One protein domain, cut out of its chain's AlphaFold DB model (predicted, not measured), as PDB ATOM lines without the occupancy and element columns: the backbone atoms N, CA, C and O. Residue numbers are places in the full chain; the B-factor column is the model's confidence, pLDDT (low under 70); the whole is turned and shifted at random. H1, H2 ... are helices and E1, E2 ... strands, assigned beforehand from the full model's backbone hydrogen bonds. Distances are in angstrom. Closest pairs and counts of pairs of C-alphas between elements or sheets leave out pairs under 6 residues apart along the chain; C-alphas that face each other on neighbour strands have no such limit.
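Overview. This is residues 6 to 65 of the 122 residues of an uncharacterized protein of Bifidobacterium longum subsp. infantis CCUG 52486 (UniProt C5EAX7). Little regular structure is present: a two-stranded hairpin, E1 and E2, with one helix, H1, packing on it by residues 49 to 58, and long loops around them. Residues 28 to 44 swing away from E2 and return to H1; residues 59 to 65 fold back beside the helix. The 60 printed residues hold, in order, E1, E2 and H1, mixed in class, with 22 residues in named elements. The whole is compact, radius of gyration of the C-alphas 11.9 A, spanning 38 by 26 by 15 A.

Along the chain. E1 is residues 9 to 12, from C-alpha 9 at (253.608, 96.263, 215.635). E2 is residues 24 to 27. H1 is residues 45 to 58, 19.1 A long, ending at C-alpha 58 at (255.774, 107.374, 218.756).

Arrangement. E1 and E2 form an antiparallel hairpin at 154 degrees, with N 10 and O 26 at 3.0 A, within hydrogen-bond range. The closest C-alphas of E1 and H1, Val 10 and Cys 53, are 6.6 A apart; those of E2 and H1, His 26 and Ile 57, 6.2 A. In H1 every O i to N i+4 pair is within hydrogen-bond range.

Size, cuts and confidence. The printed part has no cut. Both links are long. Residues 14 to 21 have pLDDT under 70.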
ATOM      1  N   THR A   6     264.132  93.993 212.474       92.75
ATOM      2  CA  THR A   6     262.779  93.673 212.940       92.75
ATOM      3  C   THR A   6     261.964  94.946 213.153       92.75
ATOM      4  O   THR A   6     262.510  96.049 213.193       92.75
ATOM      5  N   ARG A   7     260.643  94.808 213.263       94.44
ATOM      6  CA  ARG A   7     259.718  95.898 213.593       94.44
ATOM      7  C   ARG A   7     258.739  95.422 214.644       94.44
ATOM      8  O   ARG A   7     258.224  94.309 214.554       94.44
ATOM      9  N   PHE A   8     258.439  96.298 215.588       94.69
ATOM     10  CA  PHE A   8     257.307  96.109 216.479       94.69
ATOM     11  C   PHE A   8     256.026  96.585 215.802       94.69
ATOM     12  O   PHE A   8     256.034  97.540 215.021       94.69
ATOM     13  N   ALA A   9     254.929  95.903 216.106       93.81
ATOM     14  CA  ALA A   9     253.608  96.263 215.635       93.81
ATOM     15  C   ALA A   9     252.616  96.153 216.788       93.81
ATOM     16  O   ALA A   9     252.655  95.190 217.555       93.81
ATOM     17  N   VAL A  10     251.717  97.126 216.886       93.00
ATOM     18  CA  VAL A  10     250.620  97.116 217.852       93.00
ATOM     19  C   VAL A  10     249.309  97.330 217.118       93.00
ATOM     20  O   VAL A  10     249.194  98.204 216.257       93.00
ATOM     21  N   PHE A  11     248.314  96.514 217.448       89.69
ATOM     22  CA  PHE A  11     246.939  96.798 217.073       89.69
ATOM     23  C   PHE A  11     246.345  97.701 218.142       89.69
ATOM     24  O   PHE A  11     246.367  97.347 219.318       89.69
ATOM     25  N   ARG A  12     245.808  98.850 217.745       86.38
ATOM     26  CA  ARG A  12     245.155  99.774 218.664       86.38
ATOM     27  C   ARG A  12     243.770 100.089 218.136       86.38
ATOM     28  O   ARG A  12     243.622 100.482 216.978       86.38
ATOM     29  N   ASN A  13     242.762  99.910 218.988       75.94
ATOM     30  CA  ASN A  13     241.455 100.460 218.691       75.94
ATOM     31  C   ASN A  13     241.473 101.934 219.078       75.94
ATOM     32  O   ASN A  13     241.772 102.271 220.223       75.94
ATOM     33  N   ALA A  14     241.273 102.798 218.099       66.56
ATOM     34  CA  ALA A  14     241.599 104.192 218.255       66.56
ATOM     35  C   ALA A  14     240.427 104.993 218.822       66.56
ATOM     36  O   ALA A  14     239.260 104.682 218.572       66.56
ATOM     37  N   ASN A  15     240.732 106.058 219.561       67.69
ATOM     38  CA  ASN A  15     239.710 107.002 219.985       67.69
ATOM     39  C   ASN A  15     239.185 107.788 218.767       67.69
ATOM     40  O   ASN A  15     239.800 108.758 218.324       67.69
ATOM     41  N   VAL A  16     238.027 107.385 218.236       67.56
ATOM     42  CA  VAL A  16     237.362 108.060 217.105       67.56
ATOM     43  C   VAL A  16     237.073 109.540 217.376       67.56
ATOM     44  O   VAL A  16     237.062 110.334 216.438       67.56
ATOM     45  N   ALA A  17     236.903 109.942 218.643       65.25
ATOM     46  CA  ALA A  17     236.701 111.345 219.005       65.25
ATOM     47  C   ALA A  17     237.962 112.202 218.790       65.25
ATOM     48  O   ALA A  17     237.851 113.403 218.568       65.25
ATOM     49  N   GLU A  18     239.148 111.588 218.799       64.75
ATOM     50  CA  GLU A  18     240.421 112.246 218.477       64.75
ATOM     51  C   GLU A  18     240.709 112.225 216.960       64.75
ATOM     52  O   GLU A  18     241.691 112.799 216.505       64.75
ATOM     53  N   GLY A  19     239.843 111.608 216.144       64.56
ATOM     54  CA  GLY A  19     239.964 111.596 214.681       64.56
ATOM     55  C   GLY A  19     240.773 110.430 214.105       64.56
ATOM     56  O   GLY A  19     241.159 110.472 212.935       64.56
ATOM     57  N   LEU A  20     241.028 109.384 214.896       67.00
ATOM     58  CA  LEU A  20     241.638 108.147 214.411       67.00
ATOM     59  C   LEU A  20     240.589 107.182 213.833       67.00
ATOM     60  O   LEU A  20     239.437 107.162 214.267       67.00
ATOM     61  N   MET A  21     240.997 106.360 212.860       67.25
ATOM     62  CA  MET A  21     240.164 105.263 212.356       67.25
ATOM     63  C   MET A  21     240.066 104.144 213.395       67.25
ATOM     64  O   MET A  21     241.058 103.798 214.032       67.25
ATOM     65  N   GLU A  22     238.876 103.561 213.536       73.50
ATOM     66  CA  GLU A  22     238.658 102.405 214.404       73.50
ATOM     67  C   GLU A  22     239.522 101.216 213.942       73.50
ATOM     68  O   GLU A  22     239.556 100.887 212.756       73.50
ATOM     69  N   GLY A  23     240.226 100.589 214.887       74.69
ATOM     70  CA  GLY A  23     241.040  99.389 214.681       74.69
ATOM     71  C   GLY A  23     242.143  99.481 213.616       74.69
ATOM     72  O   GLY A  23     241.983  98.962 212.511       74.69
ATOM     73  N   SER A  24     243.318 100.010 213.971       83.31
ATOM     74  CA  SER A  24     244.492 100.045 213.083       83.31
ATOM     75  C   SER A  24     245.711  99.320 213.653       83.31
ATOM     76  O   SER A  24     245.993  99.352 214.852       83.31
ATOM     77  N   VAL A  25     246.474  98.675 212.763       89.94
ATOM     78  CA  VAL A  25     247.822  98.177 213.073       89.94
ATOM     79  C   VAL A  25     248.820  99.297 212.812       89.94
ATOM     80  O   VAL A  25     248.936  99.786 211.689       89.94
ATOM     81  N   HIS A  26     249.564  99.671 213.846       89.75
ATOM     82  CA  HIS A  26     250.645 100.636 213.760       89.75
ATOM     83  C   HIS A  26     251.984  99.915 213.841       89.75
ATOM     84  O   HIS A  26     252.203  99.082 214.720       89.75
ATOM     85  N   MET A  27     252.875 100.253 212.917       92.31
ATOM     86  CA  MET A  27     254.212  99.683 212.813       92.31
ATOM     87  C   MET A  27     255.222 100.721 213.290       92.31
ATOM     88  O   MET A  27     255.186 101.862 212.827       92.31
ATOM     89  N   GLY A  28     256.115 100.314 214.185       91.62
ATOM     90  CA  GLY A  28     257.253 101.129 214.582       91.62
ATOM     91  C   GLY A  28     258.352 101.155 213.523       91.62
ATOM     92  O   GLY A  28     258.314 100.437 212.514       91.62
ATOM     93  N   GLU A  29     259.361 101.980 213.779       91.00
ATOM     94  CA  GLU A  29     260.558 102.032 212.945       91.00
ATOM     95  C   GLU A  29     261.319 100.693 212.987       91.00
ATOM     96  O   GLU A  29     261.299  99.991 214.003       91.00
ATOM     97  N   PRO A  30     261.980 100.293 211.886       92.38
ATOM     98  CA  PRO A  30     262.852  99.126 211.900       92.38
ATOM     99  C   PRO A  30     264.022  99.312 212.871       92.38
ATOM    100  O   PRO A  30     264.700 100.337 212.853       92.38
ATOM    101  N   VAL A  31     264.273  98.280 213.673       91.88
ATOM    102  CA  VAL A  31     265.383  98.193 214.626       91.88
ATOM    103  C   VAL A  31     266.187  96.925 214.373       91.88
ATOM    104  O   VAL A  31     265.662  95.924 213.879       91.88
ATOM    105  N   GLU A  32     267.470  96.945 214.720       93.19
ATOM    106  CA  GLU A  32     268.286  95.733 214.688       93.19
ATOM    107  C   GLU A  32     267.729  94.708 215.678       93.19
ATOM    108  O   GLU A  32     267.396  95.051 216.811       93.19
ATOM    109  N   CYS A  33     267.644  93.442 215.265       90.00
ATOM    110  CA  CYS A  33     267.032  92.383 216.067       90.00
ATOM    111  C   CYS A  33     267.671  92.236 217.457       90.00
ATOM    112  O   CYS A  33     266.964  91.975 218.426       90.00
ATOM    113  N   GLU A  34     268.987  92.427 217.568       90.75
ATOM    114  CA  GLU A  34     269.722  92.340 218.841       90.75
ATOM    115  C   GLU A  34     269.484  93.555 219.751       90.75
ATOM    116  O   GLU A  34     269.622  93.456 220.968       90.75
ATOM    117  N   SER A  35     269.076  94.683 219.167       89.25
ATOM    118  CA  SER A  35     268.765  95.933 219.869       89.25
ATOM    119  C   SER A  35     267.259  96.127 220.096       89.25
ATOM    120  O   SER A  35     266.840  97.161 220.615       89.25
ATOM    121  N   ALA A  36     266.428  95.161 219.688       90.94
ATOM    122  CA  ALA A  36     264.977  95.259 219.751       90.94
ATOM    123  C   ALA A  36     264.488  95.210 221.209       90.94
ATOM    124  O   ALA A  36     264.402  94.148 221.823       90.94
ATOM    125  N   LEU A  37     264.146  96.377 221.757       91.62
ATOM    126  CA  LEU A  37     263.686  96.554 223.132       91.62
ATOM    127  C   LEU A  37     262.453  97.462 223.162       91.62
ATOM    128  O   LEU A  37     262.406  98.465 222.456       91.62
ATOM    129  N   ILE A  38     261.501  97.146 224.040       90.81
ATOM    130  CA  ILE A  38     260.388  98.029 224.401       90.81
ATOM    131  C   ILE A  38     260.478  98.332 225.894       90.81
ATOM    132  O   ILE A  38     260.643  97.419 226.707       90.81
ATOM    133  N   ARG A  39     260.347  99.608 226.265       91.12
ATOM    134  CA  ARG A  39     260.281 100.035 227.666       91.12
ATOM    135  C   ARG A  39     258.831 100.201 228.094       91.12
ATOM    136  O   ARG A  39     258.088 100.994 227.535       91.12
ATOM    137  N   LEU A  40     258.429  99.452 229.110       91.44
ATOM    138  CA  LEU A  40     257.084  99.545 229.663       91.44
ATOM    139  C   LEU A  40     257.108 100.343 230.964       91.44
ATOM    140  O   LEU A  40     258.019 100.196 231.780       91.44
ATOM    141  N   SER A  41     256.090 101.172 231.154       91.19
ATOM    142  CA  SER A  41     255.875 101.971 232.357       91.19
ATOM    143  C   SER A  41     254.414 101.890 232.804       91.19
ATOM    144  O   SER A  41     253.529 101.594 232.002       91.19
ATOM    145  N   GLY A  42     254.157 102.125 234.092       91.56
ATOM    146  CA  GLY A  42     252.813 102.097 234.675       91.56
ATOM    147  C   GLY A  42     252.635 101.054 235.778       91.56
ATOM    148  O   GLY A  42     253.426 100.126 235.925       91.56
ATOM    149  N   THR A  43     251.584 101.230 236.579       94.56
ATOM    150  CA  THR A  43     251.239 100.346 237.711       94.56
ATOM    151  C   THR A  43     249.954  99.546 237.480       94.56
ATOM    152  O   THR A  43     249.568  98.742 238.325       94.56
ATOM    153  N   ASN A  44     249.292  99.749 236.339       94.88
ATOM    154  CA  ASN A  44     248.096  99.030 235.912       94.88
ATOM    155  C   ASN A  44     248.175  98.701 234.413       94.88
ATOM    156  O   ASN A  44     248.991  99.274 233.687       94.88
ATOM    157  N   LEU A  45     247.330  97.769 233.965       93.06
ATOM    158  CA  LEU A  45     247.343  97.277 232.587       93.06
ATOM    159  C   LEU A  45     247.059  98.375 231.561       93.06
ATOM    160  O   LEU A  45     247.726  98.396 230.533       93.06
ATOM    161  N   ASP A  46     246.151  99.306 231.857       91.25
ATOM    162  CA  ASP A  46     245.815 100.397 230.938       91.25
ATOM    163  C   ASP A  46     247.035 101.289 230.677       91.25
ATOM    164  O   ASP A  46     247.392 101.555 229.535       91.25
ATOM    165  N   THR A  47     247.758 101.676 231.730       92.12
ATOM    166  CA  THR A  47     248.956 102.525 231.608       92.12
ATOM    167  C   THR A  47     250.098 101.790 230.907       92.12
ATOM    168  O   THR A  47     250.794 102.372 230.076       92.12
ATOM    169  N   VAL A  48     250.274 100.497 231.201       93.94
ATOM    170  CA  VAL A  48     251.271  99.652 230.522       93.94
ATOM    171  C   VAL A  48     250.944  99.511 229.036       93.94
ATOM    172  O   VAL A  48     251.849  99.569 228.201       93.94
ATOM    173  N   TRP A  49     249.664  99.369 228.694       92.94
ATOM    174  CA  TRP A  49     249.202  99.308 227.311       92.94
ATOM    175  C   TRP A  49     249.438 100.625 226.564       92.94
ATOM    176  O   TRP A  49     249.959 100.613 225.445       92.94
ATOM    177  N   GLU A  50     249.140 101.765 227.191       93.19
ATOM    178  CA  GLU A  50     249.458 103.083 226.633       93.19
ATOM    179  C   GLU A  50     250.972 103.269 226.437       93.19
ATOM    180  O   GLU A  50     251.401 103.728 225.379       93.19
ATOM    181  N   SER A  51     251.802 102.827 227.389       94.38
ATOM    182  CA  SER A  51     253.270 102.870 227.275       94.38
ATOM    183  C   SER A  51     253.785 102.013 226.114       94.38
ATOM    184  O   SER A  51     254.666 102.449 225.376       94.38
ATOM    185  N   LEU A  52     253.230 100.812 225.918       94.19
ATOM    186  CA  LEU A  52     253.563  99.938 224.789       94.19
ATOM    187  C   LEU A  52     253.215 100.599 223.444       94.19
ATOM    188  O   LEU A  52     254.001 100.538 222.492       94.19
ATOM    189  N   CYS A  53     252.045 101.241 223.370       93.44
ATOM    190  CA  CYS A  53     251.607 101.970 222.182       93.44
ATOM    191  C   CYS A  53     252.504 103.185 221.906       93.44
ATOM    192  O   CYS A  53     252.924 103.383 220.767       93.44
ATOM    193  N   ALA A  54     252.843 103.973 222.927       93.75
ATOM    194  CA  ALA A  54     253.715 105.135 222.787       93.75
ATOM    195  C   ALA A  54     255.123 104.752 222.297       93.75
ATOM    196  O   ALA A  54     255.623 105.354 221.346       93.75
ATOM    197  N   GLU A  55     255.735 103.712 222.866       94.69
ATOM    198  CA  GLU A  55     257.055 103.232 222.435       94.69
ATOM    199  C   GLU A  55     257.021 102.734 220.987       94.69
ATOM    200  O   GLU A  55     257.859 103.114 220.169       94.69
ATOM    201  N   THR A  56     256.011 101.932 220.636       94.44
ATOM    202  CA  THR A  56     255.926 101.339 219.296       94.44
ATOM    203  C   THR A  56     255.619 102.383 218.224       94.44
ATOM    204  O   THR A  56     256.230 102.372 217.160       94.44
ATOM    205  N   ILE A  57     254.662 103.280 218.478       92.38
ATOM    206  CA  ILE A  57     254.101 104.172 217.452       92.38
ATOM    207  C   ILE A  57     254.819 105.519 217.422       92.38
ATOM    208  O   ILE A  57     254.978 106.116 216.358       92.38
ATOM    209  N   LEU A  58     255.228 106.027 218.584       92.25
ATOM    210  CA  LEU A  58     255.774 107.374 218.756       92.25
ATOM    211  C   LEU A  58     257.253 107.369 219.158       92.25
ATOM    212  O   LEU A  58     257.833 108.447 219.256       92.25
ATOM    213  N   SER A  59     257.860 106.194 219.375       92.38
ATOM    214  CA  SER A  59     259.234 106.061 219.884       92.38
ATOM    215  C   SER A  59     259.444 106.869 221.169       92.38
ATOM    216  O   SER A  59     260.436 107.579 221.331       92.38
ATOM    217  N   SER A  60     258.453 106.810 222.061       91.50
ATOM    218  CA  SER A  60     258.386 107.615 223.276       91.50
ATOM    219  C   SER A  60     257.964 106.765 224.466       91.50
ATOM    220  O   SER A  60     256.992 106.022 224.382       91.50
ATOM    221  N   SER A  61     258.640 106.948 225.598       87.31
ATOM    222  CA  SER A  61     258.302 106.279 226.858       87.31
ATOM    223  C   SER A  61     257.147 106.938 227.616       87.31
ATOM    224  O   SER A  61     256.822 106.511 228.719       87.31
ATOM    225  N   ASP A  62     256.588 108.030 227.087       90.38
ATOM    226  CA  ASP A  62     255.514 108.789 227.723       90.38
ATOM    227  C   ASP A  62     254.145 108.218 227.303       90.38
ATOM    228  O   ASP A  62     253.781 108.356 226.131       90.38
ATOM    229  N   PRO A  63     253.375 107.608 228.228       90.88
ATOM    230  CA  PRO A  63     252.074 107.014 227.931       90.88
ATOM    231  C   PRO A  63     250.937 108.046 227.854       90.88
ATOM    232  O   PRO A  63     249.775 107.673 227.700       90.88
ATOM    233  N   THR A  64     251.203 109.344 228.014       90.50
ATOM    234  CA  THR A  64     250.132 110.343 228.046       90.50
ATOM    235  C   THR A  64     249.593 110.653 226.650       90.50
ATOM    236  O   THR A  64     250.338 110.857 225.687       90.50
ATOM    237  N   ARG A  65     248.255 110.709 226.552       89.00
ATOM    238  CA  ARG A  65     247.495 111.213 225.391       89.00
ATOM    239  C   ARG A  65     247.948 110.615 224.050       89.00
ATOM    240  O   ARG A  65     248.036 111.332 223.052       89.00
TER     241      ARG A  65